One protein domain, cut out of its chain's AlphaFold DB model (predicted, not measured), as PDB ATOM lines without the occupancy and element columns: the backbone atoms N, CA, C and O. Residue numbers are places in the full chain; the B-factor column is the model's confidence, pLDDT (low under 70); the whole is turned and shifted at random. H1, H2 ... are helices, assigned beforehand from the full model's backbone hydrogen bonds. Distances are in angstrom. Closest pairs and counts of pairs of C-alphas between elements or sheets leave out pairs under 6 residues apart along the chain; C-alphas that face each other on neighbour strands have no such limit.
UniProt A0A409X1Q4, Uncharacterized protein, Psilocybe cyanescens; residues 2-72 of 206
ATOM      1  N   SER A   2     -34.358 -17.118 -41.446       44.47
ATOM      2  CA  SER A   2     -34.427 -17.069 -39.985       44.47
ATOM      3  C   SER A   2     -34.487 -18.492 -39.448       44.47
ATOM      4  O   SER A   2     -35.286 -19.287 -39.933       44.47
ATOM      5  N   PHE A   3     -33.654 -18.802 -38.459       57.72
ATOM      6  CA  PHE A   3     -33.613 -20.114 -37.814       57.72
ATOM      7  C   PHE A   3     -34.207 -20.008 -36.416       57.72
ATOM      8  O   PHE A   3     -33.833 -19.105 -35.660       57.72
ATOM      9  N   SER A   4     -35.130 -20.913 -36.090       43.38
ATOM     10  CA  SER A   4     -35.681 -21.034 -34.743       43.38
ATOM     11  C   SER A   4     -34.722 -21.840 -33.891       43.38
ATOM     12  O   SER A   4     -34.282 -22.914 -34.292       43.38
ATOM     13  N   ARG A   5     -34.417 -21.341 -32.697       52.72
ATOM     14  CA  ARG A   5     -33.764 -22.135 -31.661       52.72
ATOM     15  C   ARG A   5     -34.809 -22.572 -30.651       52.72
ATOM     16  O   ARG A   5     -34.942 -21.934 -29.613       52.72
ATOM     17  N   SER A   6     -35.564 -23.612 -30.964       47.50
ATOM     18  CA  SER A   6     -36.260 -24.386 -29.936       47.50
ATOM     19  C   SER A   6     -35.303 -25.477 -29.463       47.50
ATOM     20  O   SER A   6     -34.520 -25.966 -30.264       47.50
ATOM     21  N   ILE A   7     -35.429 -25.919 -28.212       48.47
ATOM     22  CA  ILE A   7     -34.704 -27.046 -27.597       48.47
ATOM     23  C   ILE A   7     -33.437 -26.606 -26.827       48.47
ATOM     24  O   ILE A   7     -32.686 -25.724 -27.223       48.47
ATOM     25  N   LEU A   8     -33.275 -27.190 -25.636       37.94
ATOM     26  CA  LEU A   8     -32.325 -26.886 -24.554       37.94
ATOM     27  C   LEU A   8     -32.677 -25.750 -23.591       37.94
ATOM     28  O   LEU A   8     -31.879 -24.857 -23.335       37.94
ATOM     29  N   THR A   9     -33.818 -25.874 -22.924       34.22
ATOM     30  CA  THR A   9     -33.857 -26.012 -21.455       34.22
ATOM     31  C   THR A   9     -35.185 -26.688 -21.111       34.22
ATOM     32  O   THR A   9     -36.166 -26.457 -21.800       34.22
ATOM     33  N   GLY A  10     -35.277 -27.509 -20.063       38.03
ATOM     34  CA  GLY A  10     -36.559 -28.049 -19.557       38.03
ATOM     35  C   GLY A  10     -37.514 -26.983 -18.986       38.03
ATOM     36  O   GLY A  10     -38.444 -27.300 -18.257       38.03
ATOM     37  N   HIS A  11     -37.262 -25.717 -19.306       41.91
ATOM     38  CA  HIS A  11     -38.126 -24.577 -19.101       41.91
ATOM     39  C   HIS A  11     -38.517 -24.078 -20.486       41.91
ATOM     40  O   HIS A  11     -37.692 -24.085 -21.395       41.91
ATOM     41  N   SER A  12     -39.760 -23.633 -20.639       56.03
ATOM     42  CA  SER A  12     -40.294 -22.946 -21.819       56.03
ATOM     43  C   SER A  12     -39.524 -21.643 -22.117       56.03
ATOM     44  O   SER A  12     -40.072 -20.545 -22.020       56.03
ATOM     45  N   ALA A  13     -38.233 -21.728 -22.424       58.12
ATOM     46  CA  ALA A  13     -37.459 -20.606 -22.902       58.12
ATOM     47  C   ALA A  13     -37.949 -20.300 -24.322       58.12
ATOM     48  O   ALA A  13     -38.058 -21.219 -25.137       58.12
ATOM     49  N   PRO A  14     -38.292 -19.038 -24.616       64.88
ATOM     50  CA  PRO A  14     -38.795 -18.668 -25.926       64.88
ATOM     51  C   PRO A  14     -37.735 -18.971 -26.981       64.88
ATOM     52  O   PRO A  14     -36.554 -18.660 -26.797       64.88
ATOM     53  N   SER A  15     -38.163 -19.564 -28.093       71.31
ATOM     54  CA  SER A  15     -37.268 -19.846 -29.203       71.31
ATOM     55  C   SER A  15     -36.698 -18.537 -29.743       71.31
ATOM     56  O   SER A  15     -37.434 -17.653 -30.185       71.31
ATOM     57  N   VAL A  16     -35.374 -18.380 -29.669       81.31
ATOM     58  CA  VAL A  16     -34.706 -17.156 -30.128       81.31
ATOM     59  C   VAL A  16     -34.405 -17.305 -31.608       81.31
ATOM     60  O   VAL A  16     -33.506 -18.057 -31.990       81.31
ATOM     61  N   TRP A  17     -35.138 -16.564 -32.432       81.75
ATOM     62  CA  TRP A  17     -34.893 -16.506 -33.865       81.75
ATOM     63  C   TRP A  17     -33.641 -15.692 -34.166       81.75
ATOM     64  O   TRP A  17     -33.444 -14.604 -33.620       81.75
ATOM     65  N   ARG A  18     -32.781 -16.214 -35.044       87.44
ATOM     66  CA  ARG A  18     -31.605 -15.489 -35.539       87.44
ATOM     67  C   ARG A  18     -31.559 -15.507 -37.056       87.44
ATOM     68  O   ARG A  18     -31.915 -16.504 -37.685       87.44
ATOM     69  N   HIS A  19     -31.075 -14.413 -37.636       88.19
ATOM     70  CA  HIS A  19     -30.686 -14.389 -39.040       88.19
ATOM     71  C   HIS A  19     -29.511 -15.337 -39.259       88.19
ATOM     72  O   HIS A  19     -28.619 -15.396 -38.412       88.19
ATOM     73  N   TRP A  20     -29.482 -16.007 -40.411       90.12
ATOM     74  CA  TRP A  20     -28.380 -16.895 -40.796       90.12
ATOM     75  C   TRP A  20     -26.997 -16.250 -40.605       90.12
ATOM     76  O   TRP A  20     -26.128 -16.810 -39.948       90.12
ATOM     77  N   ARG A  21     -26.838 -15.000 -41.054       84.88
ATOM     78  CA  ARG A  21     -25.584 -14.234 -40.936       84.88
ATOM     79  C   ARG A  21     -25.193 -13.866 -39.500       84.88
ATOM     80  O   ARG A  21     -24.042 -13.555 -39.234       84.88
ATOM     81  N   CYS A  22     -26.136 -13.897 -38.557       89.12
ATOM     82  CA  CYS A  22     -25.877 -13.640 -37.135       89.12
ATOM     83  C   CYS A  22     -25.601 -14.933 -36.345       89.12
ATOM     84  O   CYS A  22     -25.501 -14.905 -35.110       89.12
ATOM     85  N   VAL A  23     -25.540 -16.081 -37.025       92.50
ATOM     86  CA  VAL A  23     -25.187 -17.358 -36.413       92.50
ATOM     87  C   VAL A  23     -23.673 -17.389 -36.214       92.50
ATOM     88  O   VAL A  23     -22.903 -17.417 -37.163       92.50
ATOM     89  N   ASN A  24     -23.231 -17.387 -34.956       92.56
ATOM     90  CA  ASN A  24     -21.814 -17.525 -34.630       92.56
ATOM     91  C   ASN A  24     -21.406 -19.005 -34.496       92.56
ATOM     92  O   ASN A  24     -22.240 -19.896 -34.316       92.56
ATOM     93  N   THR A  25     -20.099 -19.256 -34.463       94.88
ATOM     94  CA  THR A  25     -19.500 -20.580 -34.210       94.88
ATOM     95  C   THR A  25     -20.051 -21.233 -32.934       94.88
ATOM     96  O   THR A  25     -20.208 -22.449 -32.859       94.88
ATOM     97  N   LYS A  26     -20.380 -20.440 -31.903       94.94
ATOM     98  CA  LYS A  26     -20.937 -20.947 -30.637       94.94
ATOM     99  C   LYS A  26     -22.344 -21.527 -30.817       94.94
ATOM    100  O   LYS A  26     -22.659 -22.539 -30.188       94.94
ATOM    101  N   ASN A  27     -23.168 -20.920 -31.665       93.50
ATOM    102  CA  ASN A  27     -24.505 -21.400 -31.994       93.50
ATOM    103  C   ASN A  27     -24.414 -22.714 -32.771       93.50
ATOM    104  O   ASN A  27     -25.057 -23.675 -32.369       93.50
ATOM    105  N   ILE A  28     -23.546 -22.793 -33.789       94.75
ATOM    106  CA  ILE A  28     -23.334 -24.027 -34.569       94.75
ATOM    107  C   ILE A  28     -22.802 -25.148 -33.671       94.75
ATOM    108  O   ILE A  28     -23.345 -26.246 -33.672       94.75
ATOM    109  N   LYS A  29     -21.805 -24.871 -32.819       95.19
ATOM    110  CA  LYS A  29     -21.299 -25.848 -31.837       95.19
ATOM    111  C   LYS A  29     -22.373 -26.317 -30.862       95.19
ATOM    112  O   LYS A  29     -22.356 -27.468 -30.451       95.19
ATOM    113  N   THR A  30     -23.276 -25.428 -30.461       93.19
ATOM    114  CA  THR A  30     -24.384 -25.798 -29.579       93.19
ATOM    115  C   THR A  30     -25.373 -26.697 -30.311       93.19
ATOM    116  O   THR A  30     -25.674 -27.768 -29.798       93.19
ATOM    117  N   ALA A  31     -25.763 -26.325 -31.532       92.31
ATOM    118  CA  ALA A  31     -26.640 -27.120 -32.380       92.31
ATOM    119  C   ALA A  31     -26.052 -28.509 -32.689       92.31
ATOM    120  O   ALA A  31     -26.764 -29.496 -32.572       92.31
ATOM    121  N   LYS A  32     -24.743 -28.625 -32.958       94.69
ATOM    122  CA  LYS A  32     -24.044 -29.914 -33.159       94.69
ATOM    123  C   LYS A  32     -24.065 -30.849 -31.945       94.69
ATOM    124  O   LYS A  32     -23.808 -32.036 -32.093       94.69
ATOM    125  N   ARG A  33     -24.310 -30.336 -30.734       94.19
ATOM    126  CA  ARG A  33     -24.498 -31.190 -29.544       94.19
ATOM    127  C   ARG A  33     -25.923 -31.714 -29.430       94.19
ATOM    128  O   ARG A  33     -26.137 -32.716 -28.763       94.19
ATOM    129  N   GLU A  34     -26.877 -30.991 -30.003       92.06
ATOM    130  CA  GLU A  34     -28.308 -31.293 -29.940       92.06
ATOM    131  C   GLU A  34     -28.745 -32.174 -31.111       92.06
ATOM    132  O   GLU A  34     -29.552 -33.084 -30.944       92.06
ATOM    133  N   CYS A  35     -28.168 -31.932 -32.285       93.19
ATOM    134  CA  CYS A  35     -28.422 -32.660 -33.514       93.19
ATOM    135  C   CYS A  35     -27.121 -33.324 -33.975       93.19
ATOM    136  O   CYS A  35     -26.079 -32.673 -34.035       93.19
ATOM    137  N   ASN A  36     -27.180 -34.600 -34.357       93.50
ATOM    138  CA  ASN A  36     -26.019 -35.299 -34.922       93.50
ATOM    139  C   ASN A  36     -25.684 -34.801 -36.340       93.50
ATOM    140  O   ASN A  36     -24.522 -34.773 -36.743       93.50
ATOM    141  N   GLU A  37     -26.700 -34.367 -37.087       96.62
ATOM    142  CA  GLU A  37     -26.607 -34.005 -38.501       96.62
ATOM    143  C   GLU A  37     -27.354 -32.697 -38.782       96.62
ATOM    144  O   GLU A  37     -28.349 -32.389 -38.122       96.62
ATOM    145  N   ALA A  38     -26.913 -31.953 -39.803       95.69
ATOM    146  CA  ALA A  38     -27.544 -30.696 -40.216       95.69
ATOM    147  C   ALA A  38     -29.013 -30.880 -40.643       95.69
ATOM    148  O   ALA A  38     -29.845 -30.023 -40.364       95.69
ATOM    149  N   ALA A  39     -29.343 -32.022 -41.258       95.44
ATOM    150  CA  ALA A  39     -30.706 -32.365 -41.665       95.44
ATOM    151  C   ALA A  39     -31.663 -32.582 -40.476       95.44
ATOM    152  O   ALA A  39     -32.877 -32.557 -40.656       95.44
ATOM    153  N   GLY A  40     -31.127 -32.773 -39.265       93.56
ATOM    154  CA  GLY A  40     -31.908 -32.865 -38.032       93.56
ATOM    155  C   GLY A  40     -32.329 -31.511 -37.454       93.56
ATOM    156  O   GLY A  40     -33.019 -31.490 -36.436       93.56
ATOM    157  N   LEU A  41     -31.911 -30.388 -38.056       93.44
ATOM    158  CA  LEU A  41     -32.342 -29.056 -37.638       93.44
ATOM    159  C   LEU A  41     -33.823 -28.831 -37.959       93.44
ATOM    160  O   LEU A  41     -34.296 -29.107 -39.063       93.44
ATOM    161  N   GLU A  42     -34.551 -28.264 -37.000       92.00
ATOM    162  CA  GLU A  42     -35.962 -27.925 -37.172       92.00
ATOM    163  C   GLU A  42     -36.147 -26.951 -38.351       92.00
ATOM    164  O   GLU A  42     -35.549 -25.875 -38.395       92.00
ATOM    165  N   GLY A  43     -36.979 -27.340 -39.322       90.38
ATOM    166  CA  GLY A  43     -37.257 -26.536 -40.514       90.38
ATOM    167  C   GLY A  43     -36.190 -26.607 -41.612       90.38
ATOM    168  O   GLY A  43     -36.326 -25.912 -42.611       90.38
ATOM    169  N   PHE A  44     -35.161 -27.452 -41.499       94.62
ATOM    170  CA  PHE A  44     -34.139 -27.599 -42.546       94.62
ATOM    171  C   PHE A  44     -34.742 -27.950 -43.920       94.62
ATOM    172  O   PHE A  44     -34.423 -27.348 -44.941       94.62
ATOM    173  N   ASN A  45     -35.687 -28.881 -43.928       95.50
ATOM    174  CA  ASN A  45     -36.376 -29.401 -45.108       95.50
ATOM    175  C   ASN A  45     -37.392 -28.421 -45.728       95.50
ATOM    176  O   ASN A  45     -37.933 -28.716 -46.791       95.50
ATOM    177  N   THR A  46     -37.647 -27.262 -45.110       93.88
ATOM    178  CA  THR A  46     -38.447 -26.184 -45.724       93.88
ATOM    179  C   THR A  46     -37.584 -25.137 -46.431       93.88
ATOM    180  O   THR A  46     -38.123 -24.267 -47.116       93.88
ATOM    181  N   LEU A  47     -36.256 -25.210 -46.287       92.44
ATOM    182  CA  LEU A  47     -35.314 -24.312 -46.952       92.44
ATOM    183  C   LEU A  47     -35.152 -24.669 -48.434       92.44
ATOM    184  O   LEU A  47     -35.356 -25.815 -48.839       92.44
ATOM    185  N   SER A  48     -34.728 -23.686 -49.233       94.88
ATOM    186  CA  SER A  48     -34.316 -23.918 -50.619       94.88
ATOM    187  C   SER A  48     -33.110 -24.877 -50.667       94.88
ATOM    188  O   SER A  48     -32.321 -24.897 -49.718       94.88
ATOM    189  N   PRO A  49     -32.911 -25.648 -51.753       96.38
ATOM    190  CA  PRO A  49     -31.749 -26.532 -51.874       96.38
ATOM    191  C   PRO A  49     -30.410 -25.793 -51.733       96.38
ATOM    192  O   PRO A  49     -29.488 -26.309 -51.107       96.38
ATOM    193  N   GLU A  50     -30.322 -24.567 -52.258       93.62
ATOM    194  CA  GLU A  50     -29.124 -23.727 -52.154       93.62
ATOM    195  C   GLU A  50     -28.794 -23.407 -50.690       93.62
ATOM    196  O   GLU A  50     -27.659 -23.566 -50.238       93.62
ATOM    197  N   ASP A  51     -29.798 -23.014 -49.912       94.56
ATOM    198  CA  ASP A  51     -29.588 -22.666 -48.511       94.56
ATOM    199  C   ASP A  51     -29.372 -23.894 -47.625       94.56
ATOM    200  O   ASP A  51     -28.605 -23.827 -46.664       94.56
ATOM    201  N   GLN A  52     -29.967 -25.038 -47.971       95.81
ATOM    202  CA  GLN A  52     -29.633 -26.318 -47.343       95.81
ATOM    203  C   GLN A  52     -28.142 -26.634 -47.512       95.81
ATOM    204  O   GLN A  52     -27.490 -27.023 -46.541       95.81
ATOM    205  N   THR A  53     -27.573 -26.415 -48.704       95.94
ATOM    206  CA  THR A  53     -26.133 -26.597 -48.947       95.94
ATOM    207  C   THR A  53     -25.291 -25.666 -48.077       95.94
ATOM    208  O   THR A  53     -24.346 -26.135 -47.443       95.94
ATOM    209  N   ARG A  54     -25.660 -24.383 -47.961       94.62
ATOM    210  CA  ARG A  54     -24.955 -23.428 -47.081       94.62
ATOM    211  C   ARG A  54     -24.987 -23.867 -45.619       94.62
ATOM    212  O   ARG A  54     -23.973 -23.782 -44.925       94.62
ATOM    213  N   VAL A  55     -26.128 -24.373 -45.149       95.62
ATOM    214  CA  VAL A  55     -26.267 -24.890 -43.781       95.62
ATOM    215  C   VAL A  55     -25.407 -26.132 -43.569       95.62
ATOM    216  O   VAL A  55     -24.717 -26.211 -42.555       95.62
ATOM    217  N   ILE A  56     -25.397 -27.074 -44.517       96.56
ATOM    218  CA  ILE A  56     -24.544 -28.271 -44.459       96.56
ATOM    219  C   ILE A  56     -23.066 -27.876 -44.428       96.56
ATOM    220  O   ILE A  56     -22.314 -28.401 -43.609       96.56
ATOM    221  N   GLN A  57     -22.650 -26.936 -45.274       95.81
ATOM    222  CA  GLN A  57     -21.268 -26.474 -45.331       95.81
ATOM    223  C   GLN A  57     -20.849 -25.810 -44.014       95.81
ATOM    224  O   GLN A  57     -19.889 -26.248 -43.385       95.81
ATOM    225  N   ALA A  58     -21.639 -24.855 -43.511       95.56
ATOM    226  CA  ALA A  58     -21.372 -24.218 -42.221       95.56
ATOM    227  C   ALA A  58     -21.394 -25.219 -41.050       95.56
ATOM    228  O   ALA A  58     -20.693 -25.048 -40.050       95.56
ATOM    229  N   TRP A  59     -22.188 -26.290 -41.162       96.81
ATOM    230  CA  TRP A  59     -22.196 -27.383 -40.197       96.81
ATOM    231  C   TRP A  59     -20.886 -28.166 -40.207       96.81
ATOM    232  O   TRP A  59     -20.353 -28.446 -39.131       96.81
ATOM    233  N   GLN A  60     -20.361 -28.514 -41.386       96.38
ATOM    234  CA  GLN A  60     -19.083 -29.217 -41.539       96.38
ATOM    235  C   GLN A  60     -17.922 -28.354 -41.038       96.38
ATOM    236  O   GLN A  60     -17.197 -28.779 -40.136       96.38
ATOM    237  N   ASP A  61     -17.850 -27.111 -41.512       95.06
ATOM    238  CA  ASP A  61     -16.791 -26.153 -41.179       95.06
ATOM    239  C   ASP A  61     -16.859 -25.710 -39.704       95.06
ATOM    240  O   ASP A  61     -15.859 -25.359 -39.079       95.06
ATOM    241  N   GLY A  62     -18.054 -25.759 -39.104       95.38
ATOM    242  CA  GLY A  62     -18.302 -25.314 -37.733       95.38
ATOM    243  C   GLY A  62     -18.424 -23.792 -37.586       95.38
ATOM    244  O   GLY A  62     -18.575 -23.304 -36.462       95.38
ATOM    245  N   SER A  63     -18.396 -23.049 -38.691       95.00
ATOM    246  CA  SER A  63     -18.588 -21.601 -38.791       95.00
ATOM    247  C   SER A  63     -19.342 -21.253 -40.074       95.00
ATOM    248  O   SER A  63     -19.271 -21.988 -41.052       95.00
ATOM    249  N   VAL A  64     -20.056 -20.126 -40.078       92.88
ATOM    250  CA  VAL A  64     -20.618 -19.557 -41.314       92.88
ATOM    251  C   VAL A  64     -19.461 -19.067 -42.191       92.88
ATOM    252  O   VAL A  64     -18.491 -18.534 -41.651       92.88
ATOM    253  N   SER A  65     -19.544 -19.278 -43.506       88.25
ATOM    254  CA  SER A  65     -18.496 -18.864 -44.448       88.25
ATOM    255  C   SER A  65     -18.271 -17.345 -44.409       88.25
ATOM    256  O   SER A  65     -19.217 -16.574 -44.220       88.25
ATOM    257  N   ASP A  66     -17.033 -16.898 -44.634       81.44
ATOM    258  CA  ASP A  66     -16.715 -15.461 -44.664       81.44
ATOM    259  C   ASP A  66     -17.459 -14.731 -45.794       81.44
ATOM    260  O   ASP A  66     -17.815 -13.564 -45.649       81.44
ATOM    261  N   VAL A  67     -17.774 -15.430 -46.892       79.75
ATOM    262  CA  VAL A  67     -18.574 -14.901 -48.010       79.75
ATOM    263  C   VAL A  67     -19.988 -14.534 -47.550       79.75
ATOM    264  O   VAL A  67     -20.509 -13.477 -47.907       79.75
ATOM    265  N   ASP A  68     -20.597 -15.370 -46.709       77.06
ATOM    266  CA  ASP A  68     -21.916 -15.096 -46.138       77.06
ATOM    267  C   ASP A  68     -21.869 -14.028 -45.034       77.06
ATOM    268  O   ASP A  68     -22.851 -13.302 -44.838       77.06
ATOM    269  N   ALA A  69     -20.743 -13.920 -44.324       70.69
ATOM    270  CA  ALA A  69     -20.529 -12.929 -43.271       70.69
ATOM    271  C   ALA A  69     -20.270 -11.514 -43.829       70.69
ATOM    272  O   ALA A  69     -20.803 -10.540 -43.295       70.69
ATOM    273  N   ALA A  70     -19.510 -11.396 -44.923       66.44
ATOM    274  CA  ALA A  70     -19.021 -10.126 -45.468       66.44
ATOM    275  C   ALA A  70     -20.086  -9.266 -46.174       66.44
ATOM    276  O   ALA A  70     -19.876  -8.074 -46.378       66.44
ATOM    277  N   TYR A  71     -21.254  -9.818 -46.519       60.81
ATOM    278  CA  TYR A  71     -22.300  -9.062 -47.226       60.81
ATOM    279  C   TYR A  71     -22.927  -7.926 -46.385       60.81
ATOM    280  O   TYR A  71     -23.648  -7.090 -46.920       60.81
ATOM    281  N   ASN A  72     -22.691  -7.877 -45.069       58.75
ATOM    282  CA  ASN A  72     -23.413  -6.981 -44.160       58.75
ATOM    283  C   ASN A  72     -22.614  -5.781 -43.618       58.75
ATOM    284  O   ASN A  72     -23.185  -5.018 -42.841       58.75
TER     285      ASN A  72
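AT A GLANCE: This is residues 2 to 72 of the 206 residues of an uncharacterized protein of Psilocybe cyanescens (UniProt A0A409X1Q4). What is the picture? There is little regular structure: H2 and H1 stand about perpendicular among long loops, residues 2 to 24 fold back on themselves, and short H3 lies near the printed part's end. What is it made of? The printed 71 residues include three named helices, H1, H2, H3 in order, with 28 residues, and no named strand: all helix. It is compact, with a radius of gyration of the C-alphas of 12.0 A, and spans 36 by 23 by 20 A.

IN THESE COORDINATES: Where is H2? Residues 49 to 61, 18.4 A, from C-alpha 49 at (-31.749, -26.532, -51.874). And the others? H1 is residues 25 to 34, 14.5 A; H3 is residues 66 to 70, ending at C-alpha 70 (-19.021, -10.126, -45.468).

HOW THE PARTS SIT: What touches H2? H1 only just touches its residues 58 to 59, with 3 pairs of C-alphas within 8 A, the closest Ile 28 and Trp 59 at 6.7 A; their lines stand about perpendicular, 85 degrees. H3 is apart from both. And the backbones? Each helix has every O i to N i+4 pair within hydrogen-bond range.

THE WHOLE: Any cut? The printed part has no cut; H1 to H2 is a long link. Where is confidence low? Residues 2 to 14 and 70 to 72 are under 70.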